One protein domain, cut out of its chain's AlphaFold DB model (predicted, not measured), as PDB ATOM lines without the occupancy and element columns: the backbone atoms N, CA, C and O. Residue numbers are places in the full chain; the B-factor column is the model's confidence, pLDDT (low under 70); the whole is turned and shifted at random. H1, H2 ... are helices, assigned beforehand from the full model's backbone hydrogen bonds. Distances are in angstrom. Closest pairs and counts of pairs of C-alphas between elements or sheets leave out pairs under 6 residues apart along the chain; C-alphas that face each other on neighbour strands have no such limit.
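AT A GLANCE: This is residues 32 to 92 of the 99 residues of an uncharacterized protein of Corynebacterium stationis (UniProt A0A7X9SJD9). A helical hairpin of H1 and H2 has H3 set across one end and H4 folded back over one side, where it packs on H2. The long loop of residues 44 to 57 makes the end of the domain away from H3. The printed part has 61 residues, with four named helices in the order H1, H2, H3, H4 and no named strand; its class is all helix. It is compact, with a radius of gyration of the C-alphas of 10.8 A, and spans 31 by 22 by 19 A.

IN THESE COORDINATES: H1, residues 34 to 43, begins at C-alpha 34 (97.081, 89.690, 170.705) and is 14.3 A long from first to last C-alpha. H2, residues 58 to 68, begins at C-alpha 58 (107.082, 95.123, 181.986) and is 15.2 A long. H3, residues 76 to 82, is 9.6 A long. H4, residues 84 to 91, is 10.0 A long and ends at C-alpha 91 (110.971, 96.491, 176.015).

HOW THE PARTS SIT: H1 and H2 touch as a hairpin, running opposite ways at a shallow tilt of 34.9 degrees, only just short of steep; their closest C-alphas, of Asp 40 and Val 62, are 6.4 A apart. H1 and H3 only just touch, with 3 pairs of C-alphas within 8 A, the closest those of Ser 35 and Phe 76 at 5.8 A; they run the same way at a steep tilt of 65 degrees. H2 touches H4, opposite ways at a steep tilt of 61 degrees, with the C-alphas of Arg 61 and Met 91 closest at 5.7 A. H1 and H4 are close but not clearly touching, the closest C-alphas being those of Phe 43 and Met 91 at 7.4 A. H2 and H3 are apart, and H3 and H4 meet only through their link. Every O i to N i+4 pair is within hydrogen-bond range in H1, H2, H3 and H4.

THE WHOLE: The two C-alphas farthest apart, of Ser 52 and Ser 77, are 32.3 A apart. The link from H1 to H2 is long, 14 residues, and that from H3 to H4 is tight. The printed part has no cut, and no printed residue of this model has a pLDDT under 70.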
ATOM      1  N   LYS A  32      91.658  91.046 173.158       94.50
ATOM      2  CA  LYS A  32      91.638  91.662 171.811       94.50
ATOM      3  C   LYS A  32      92.841  92.575 171.555       94.50
ATOM      4  O   LYS A  32      92.718  93.635 170.954       94.50
ATOM      5  N   GLU A  33      93.981  92.196 172.112       96.31
ATOM      6  CA  GLU A  33      95.257  92.838 171.847       96.31
ATOM      7  C   GLU A  33      96.335  91.753 171.802       96.31
ATOM      8  O   GLU A  33      97.185  91.635 172.691       96.31
ATOM      9  N   ILE A  34      96.250  90.893 170.787       95.06
ATOM     10  CA  ILE A  34      97.081  89.690 170.705       95.06
ATOM     11  C   ILE A  34      98.592  89.994 170.710       95.06
ATOM     12  O   ILE A  34      99.368  89.271 171.342       95.06
ATOM     13  N   SER A  35      99.012  91.104 170.100       97.25
ATOM     14  CA  SER A  35     100.406  91.558 170.105       97.25
ATOM     15  C   SER A  35     100.836  92.023 171.496       97.25
ATOM     16  O   SER A  35     101.899  91.622 171.972       97.25
ATOM     17  N   SER A  36     100.001  92.815 172.182       96.81
ATOM     18  CA  SER A  36     100.265  93.238 173.567       96.81
ATOM     19  C   SER A  36     100.376  92.034 174.500       96.81
ATOM     20  O   SER A  36     101.292  91.976 175.317       96.81
ATOM     21  N   ALA A  37      99.477  91.054 174.352       95.19
ATOM     22  CA  ALA A  37      99.474  89.833 175.151       95.19
ATOM     23  C   ALA A  37     100.752  89.007 174.941       95.19
ATOM     24  O   ALA A  37     101.335  88.528 175.913       95.19
ATOM     25  N   LEU A  38     101.214  88.867 173.691       95.06
ATOM     26  CA  LEU A  38     102.458  88.160 173.391       95.06
ATOM     27  C   LEU A  38     103.673  88.871 174.001       95.06
ATOM     28  O   LEU A  38     104.487  88.228 174.665       95.06
ATOM     29  N   ILE A  39     103.791  90.187 173.797       94.62
ATOM     30  CA  ILE A  39     104.900  90.983 174.339       94.62
ATOM     31  C   ILE A  39     104.911  90.906 175.870       94.62
ATOM     32  O   ILE A  39     105.955  90.638 176.463       94.62
ATOM     33  N   ASP A  40     103.759  91.091 176.518       93.56
ATOM     34  CA  ASP A  40     103.629  90.988 177.973       93.56
ATOM     35  C   ASP A  40     104.065  89.611 178.484       93.56
ATOM     36  O   ASP A  40     104.887  89.530 179.399       93.56
ATOM     37  N   ALA A  41     103.596  88.530 177.854       90.88
ATOM     38  CA  ALA A  41     103.908  87.165 178.269       90.88
ATOM     39  C   ALA A  41     105.404  86.838 178.150       90.88
ATOM     40  O   ALA A  41     105.992  86.289 179.084       90.88
ATOM     41  N   VAL A  42     106.036  87.193 177.026       91.31
ATOM     42  CA  VAL A  42     107.457  86.902 176.778       91.31
ATOM     43  C   VAL A  42     108.351  87.709 177.716       91.31
ATOM     44  O   VAL A  42     109.233  87.149 178.367       91.31
ATOM     45  N   PHE A  43     108.110  89.018 177.836       91.25
ATOM     46  CA  PHE A  43     108.964  89.895 178.638       91.25
ATOM     47  C   PHE A  43     108.694  89.812 180.142       91.25
ATOM     48  O   PHE A  43     109.526  90.268 180.924       91.25
ATOM     49  N   SER A  44     107.588  89.197 180.573       87.94
ATOM     50  CA  SER A  44     107.322  88.910 181.991       87.94
ATOM     51  C   SER A  44     108.189  87.790 182.566       87.94
ATOM     52  O   SER A  44     108.314  87.675 183.788       87.94
ATOM     53  N   ILE A  45     108.831  86.972 181.727       85.50
ATOM     54  CA  ILE A  45     109.663  85.861 182.194       85.50
ATOM     55  C   ILE A  45     110.874  86.405 182.961       85.50
ATOM     56  O   ILE A  45     111.758  87.044 182.396       85.50
ATOM     57  N   ARG A  46     110.936  86.100 184.267       76.19
ATOM     58  CA  ARG A  46     112.031  86.493 185.181       76.19
ATOM     59  C   ARG A  46     112.285  88.007 185.243       76.19
ATOM     60  O   ARG A  46     113.373  88.430 185.631       76.19
ATOM     61  N   ALA A  47     111.293  88.821 184.896       84.06
ATOM     62  CA  ALA A  47     111.380  90.271 184.951       84.06
ATOM     63  C   ALA A  47     110.567  90.840 186.115       84.06
ATOM     64  O   ALA A  47     109.628  90.226 186.625       84.06
ATOM     65  N   LYS A  48     110.900  92.069 186.518       86.19
ATOM     66  CA  LYS A  48     110.046  92.838 187.423       86.19
ATOM     67  C   LYS A  48     108.850  93.378 186.633       86.19
ATOM     68  O   LYS A  48     109.032  94.194 185.729       86.19
ATOM     69  N   TYR A  49     107.645  92.930 186.978       87.81
ATOM     70  CA  TYR A  49     106.428  93.317 186.264       87.81
ATOM     71  C   TYR A  49     106.034  94.776 186.531       87.81
ATOM     72  O   TYR A  49     105.959  95.592 185.611       87.81
ATOM     73  N   ASP A  50     105.863  95.124 187.808       87.88
ATOM     74  CA  ASP A  50     105.467  96.458 188.255       87.88
ATOM     75  C   ASP A  50     106.657  97.339 188.645       87.88
ATOM     76  O   ASP A  50     107.660  96.894 189.206       87.88
ATOM     77  N   SER A  51     106.522  98.639 188.407       88.75
ATOM     78  CA  SER A  51     107.479  99.652 188.844       88.75
ATOM     79  C   SER A  51     106.778 100.998 188.979       88.75
ATOM     80  O   SER A  51     105.990 101.381 188.116       88.75
ATOM     81  N   SER A  52     107.103 101.739 190.037       89.31
ATOM     82  CA  SER A  52     106.656 103.123 190.218       89.31
ATOM     83  C   SER A  52     107.380 104.105 189.290       89.31
ATOM     84  O   SER A  52     106.896 105.207 189.064       89.31
ATOM     85  N   THR A  53     108.529 103.717 188.729       87.50
ATOM     86  CA  THR A  53     109.275 104.532 187.763       87.50
ATOM     87  C   THR A  53     108.726 104.321 186.345       87.50
ATOM     88  O   THR A  53     108.741 103.173 185.879       87.50
ATOM     89  N   PRO A  54     108.303 105.386 185.633       83.44
ATOM     90  CA  PRO A  54     107.921 105.314 184.221       83.44
ATOM     91  C   PRO A  54     109.023 104.692 183.350       83.44
ATOM     92  O   PRO A  54     110.209 104.874 183.615       83.44
ATOM     93  N   GLY A  55     108.642 103.912 182.334       84.25
ATOM     94  CA  GLY A  55     109.585 103.225 181.434       84.25
ATOM     95  C   GLY A  55     110.349 102.037 182.050       84.25
ATOM     96  O   GLY A  55     111.066 101.326 181.342       84.25
ATOM     97  N   LYS A  56     110.187 101.771 183.352       88.25
ATOM     98  CA  LYS A  56     110.709 100.570 184.024       88.25
ATOM     99  C   LYS A  56     109.581  99.597 184.338       88.25
ATOM    100  O   LYS A  56     108.463 100.021 184.608       88.25
ATOM    101  N   GLY A  57     109.906  98.309 184.379       91.38
ATOM    102  CA  GLY A  57     108.941  97.232 184.589       91.38
ATOM    103  C   GLY A  57     108.137  96.910 183.330       91.38
ATOM    104  O   GLY A  57     107.870  97.791 182.508       91.38
ATOM    105  N   VAL A  58     107.775  95.638 183.177       92.50
ATOM    106  CA  VAL A  58     107.082  95.123 181.986       92.50
ATOM    107  C   VAL A  58     105.784  95.882 181.743       92.50
ATOM    108  O   VAL A  58     105.584  96.389 180.644       92.50
ATOM    109  N   PHE A  59     104.974  96.099 182.783       92.00
ATOM    110  CA  PHE A  59     103.693  96.789 182.649       92.00
ATOM    111  C   PHE A  59     103.824  98.185 182.019       92.00
ATOM    112  O   PHE A  59     103.080  98.536 181.104       92.00
ATOM    113  N   ASN A  60     104.778  99.000 182.485       93.44
ATOM    114  CA  ASN A  60     104.943 100.357 181.959       93.44
ATOM    115  C   ASN A  60     105.478 100.355 180.523       93.44
ATOM    116  O   ASN A  60     105.145 101.263 179.763       93.44
ATOM    117  N   ARG A  61     106.289  99.356 180.153       95.19
ATOM    118  CA  ARG A  61     106.835  99.206 178.797       95.19
ATOM    119  C   ARG A  61     105.779  98.704 177.818       95.19
ATOM    120  O   ARG A  61     105.634  99.291 176.755       95.19
ATOM    121  N   VAL A  62     104.952  97.736 178.212       95.00
ATOM    122  CA  VAL A  62     103.786  97.316 177.416       95.00
ATOM    123  C   VAL A  62     102.787  98.468 177.281       95.00
ATOM    124  O   VAL A  62     102.253  98.703 176.200       95.00
ATOM    125  N   ARG A  63     102.567  99.256 178.343       94.69
ATOM    126  CA  ARG A  63     101.749 100.475 178.252       94.69
ATOM    127  C   ARG A  63     102.316 101.463 177.231       94.69
ATOM    128  O   ARG A  63     101.545 101.995 176.444       94.69
ATOM    129  N   LEU A  64     103.632 101.686 177.234       95.88
ATOM    130  CA  LEU A  64     104.293 102.552 176.257       95.88
ATOM    131  C   LEU A  64     104.142 102.009 174.831       95.88
ATOM    132  O   LEU A  64     103.741 102.760 173.950       95.88
ATOM    133  N   PHE A  65     104.358 100.707 174.624       96.44
ATOM    134  CA  PHE A  65     104.131 100.044 173.338       96.44
ATOM    135  C   PHE A  65     102.715 100.291 172.806       96.44
ATOM    136  O   PHE A  65     102.555 100.712 171.665       96.44
ATOM    137  N   ARG A  66     101.689 100.116 173.647       96.44
ATOM    138  CA  ARG A  66     100.287 100.356 173.265       96.44
ATOM    139  C   ARG A  66     100.019 101.809 172.880       96.44
ATOM    140  O   ARG A  66      99.201 102.068 172.004       96.44
ATOM    141  N   THR A  67     100.690 102.754 173.537       96.31
ATOM    142  CA  THR A  67     100.582 104.182 173.218       96.31
ATOM    143  C   THR A  67     101.314 104.544 171.925       96.31
ATOM    144  O   THR A  67     100.774 105.313 171.137       96.31
ATOM    145  N   GLU A  68     102.510 104.000 171.687       96.75
ATOM    146  CA  GLU A  68     103.303 104.280 170.478       96.75
ATOM    147  C   GLU A  68     102.769 103.551 169.235       96.75
ATOM    148  O   GLU A  68     102.929 104.039 168.116       96.75
ATOM    149  N   HIS A  69     102.120 102.399 169.416       96.81
ATOM    150  CA  HIS A  69     101.727 101.500 168.331       96.81
ATOM    151  C   HIS A  69     100.258 101.044 168.420       96.81
ATOM    152  O   HIS A  69      99.988  99.841 168.384       96.81
ATOM    153  N   PRO A  70      99.276 101.967 168.498       96.69
ATOM    154  CA  PRO A  70      97.870 101.621 168.725       96.69
ATOM    155  C   PRO A  70      97.251 100.760 167.615       96.69
ATOM    156  O   PRO A  70      96.295 100.039 167.871       96.69
ATOM    157  N   THR A  71      97.786 100.799 166.393       95.62
ATOM    158  CA  THR A  71      97.325  99.964 165.270       95.62
ATOM    159  C   THR A  71      97.942  98.563 165.256       95.62
ATOM    160  O   THR A  71      97.489  97.714 164.502       95.62
ATOM    161  N   VAL A  72      98.968  98.311 166.076       97.31
ATOM    162  CA  VAL A  72      99.718  97.042 166.107       97.31
ATOM    163  C   VAL A  72      99.235  96.121 167.229       97.31
ATOM    164  O   VAL A  72      99.434  94.908 167.165       97.31
ATOM    165  N   VAL A  73      98.596  96.679 168.265       97.25
ATOM    166  CA  VAL A  73      98.264  95.970 169.516       97.25
ATOM    167  C   VAL A  73      97.457  94.684 169.317       97.25
ATOM    168  O   VAL A  73      97.639  93.757 170.101       97.25
ATOM    169  N   ASP A  74      96.634  94.595 168.267       97.50
ATOM    170  CA  ASP A  74      95.808  93.421 167.938       97.50
ATOM    171  C   ASP A  74      96.078  92.844 166.535       97.50
ATOM    172  O   ASP A  74      95.241  92.148 165.968       97.50
ATOM    173  N   ASP A  75      97.246  93.126 165.951       96.81
ATOM    174  CA  ASP A  75      97.625  92.608 164.633       96.81
ATOM    175  C   ASP A  75      99.061  92.066 164.633       96.81
ATOM    176  O   ASP A  75     100.044  92.812 164.676       96.81
ATOM    177  N   PHE A  76      99.179  90.741 164.530       93.38
ATOM    178  CA  PHE A  76     100.474  90.069 164.466       93.38
ATOM    179  C   PHE A  76     101.259  90.349 163.187       93.38
ATOM    180  O   PHE A  76     102.486  90.382 163.237       93.38
ATOM    181  N   SER A  77     100.591  90.566 162.055       96.50
ATOM    182  CA  SER A  77     101.285  90.882 160.802       96.50
ATOM    183  C   SER A  77     101.977  92.235 160.924       96.50
ATOM    184  O   SER A  77     103.159  92.369 160.599       96.50
ATOM    185  N   SER A  78     101.267  93.212 161.492       96.62
ATOM    186  CA  SER A  78     101.826  94.525 161.813       96.62
ATOM    187  C   SER A  78     102.947  94.443 162.854       96.62
ATOM    188  O   SER A  78     103.933  95.169 162.737       96.62
ATOM    189  N   LEU A  79     102.857  93.539 163.839       96.31
ATOM    190  CA  LEU A  79     103.929  93.321 164.819       96.31
ATOM    191  C   LEU A  79     105.200  92.756 164.173       96.31
ATOM    192  O   LEU A  79     106.301  93.202 164.488       96.31
ATOM    193  N   ILE A  80     105.053  91.791 163.262       95.44
ATOM    194  CA  ILE A  80     106.176  91.217 162.510       95.44
ATOM    195  C   ILE A  80     106.845  92.300 161.661       95.44
ATOM    196  O   ILE A  80     108.069  92.409 161.671       95.44
ATOM    197  N   TYR A  81     106.053  93.122 160.968       97.06
ATOM    198  CA  TYR A  81     106.569  94.220 160.151       97.06
ATOM    199  C   TYR A  81     107.276  95.298 160.985       97.06
ATOM    200  O   TYR A  81     108.285  95.845 160.546       97.06
ATOM    201  N   LEU A  82     106.779  95.580 162.196       96.62
ATOM    202  CA  LEU A  82     107.401  96.526 163.126       96.62
ATOM    203  C   LEU A  82     108.839  96.122 163.496       96.62
ATOM    204  O   LEU A  82     109.691  96.988 163.693       96.62
ATOM    205  N   GLY A  83     109.102  94.815 163.563       94.94
ATOM    206  CA  GLY A  83     110.438  94.258 163.733       94.94
ATOM    207  C   GLY A  83     110.951  94.243 165.177       94.94
ATOM    208  O   GLY A  83     110.454  94.928 166.074       94.94
ATOM    209  N   ALA A  84     111.979  93.423 165.398       91.81
ATOM    210  CA  ALA A  84     112.548  93.184 166.722       91.81
ATOM    211  C   ALA A  84     113.234  94.425 167.311       91.81
ATOM    212  O   ALA A  84     113.038  94.707 168.489       91.81
ATOM    213  N   ASP A  85     113.958  95.202 166.501       93.81
ATOM    214  CA  ASP A  85     114.703  96.385 166.957       93.81
ATOM    215  C   ASP A  85     113.786  97.417 167.618       93.81
ATOM    216  O   ASP A  85     114.104  98.008 168.652       93.81
ATOM    217  N   GLN A  86     112.596  97.611 167.049       93.69
ATOM    218  CA  GLN A  86     111.623  98.551 167.581       93.69
ATOM    219  C   GLN A  86     111.009  98.036 168.887       93.69
ATOM    220  O   GLN A  86     110.801  98.825 169.813       93.69
ATOM    221  N   ILE A  87     110.761  96.728 168.992       93.94
ATOM    222  CA  ILE A  87     110.293  96.089 170.228       93.94
ATOM    223  C   ILE A  87     111.376  96.184 171.309       93.94
ATOM    224  O   ILE A  87     111.068  96.578 172.431       93.94
ATOM    225  N   GLU A  88     112.640  95.910 170.981       93.12
ATOM    226  CA  GLU A  88     113.780  96.044 171.894       93.12
ATOM    227  C   GLU A  88     113.975  97.502 172.345       93.12
ATOM    228  O   GLU A  88     114.162  97.746 173.535       93.12
ATOM    229  N   ARG A  89     113.774  98.460 171.430       93.88
ATOM    230  CA  ARG A  89     113.419  99.876 171.661       93.88
ATOM    231  C   ARG A  89     112.760 100.134 173.017       93.88
ATOM    232  O   ARG A  89     113.248 100.853 173.890       93.88
ATOM    233  N   ILE A  90     111.577  99.546 173.139       94.25
ATOM    234  CA  ILE A  90     110.607  99.826 174.200       94.25
ATOM    235  C   ILE A  90     110.790  98.857 175.366       94.25
ATOM    236  O   ILE A  90     110.773  99.248 176.536       94.25
ATOM    237  N   MET A  91     110.950  97.576 175.045       92.81
ATOM    238  CA  MET A  91     110.971  96.491 176.015       92.81
ATOM    239  C   MET A  91     112.349  96.285 176.640       92.81
ATOM    240  O   MET A  91     112.431  95.722 177.735       92.81
ATOM    241  N   GLY A  92     113.407  96.799 176.014       88.00
ATOM    242  CA  GLY A  92     114.811  96.585 176.355       88.00
ATOM    243  C   GLY A  92     115.293  95.163 176.055       88.00
ATOM    244  O   GLY A  92     114.502  94.247 175.860       88.00
TER     245      GLY A  92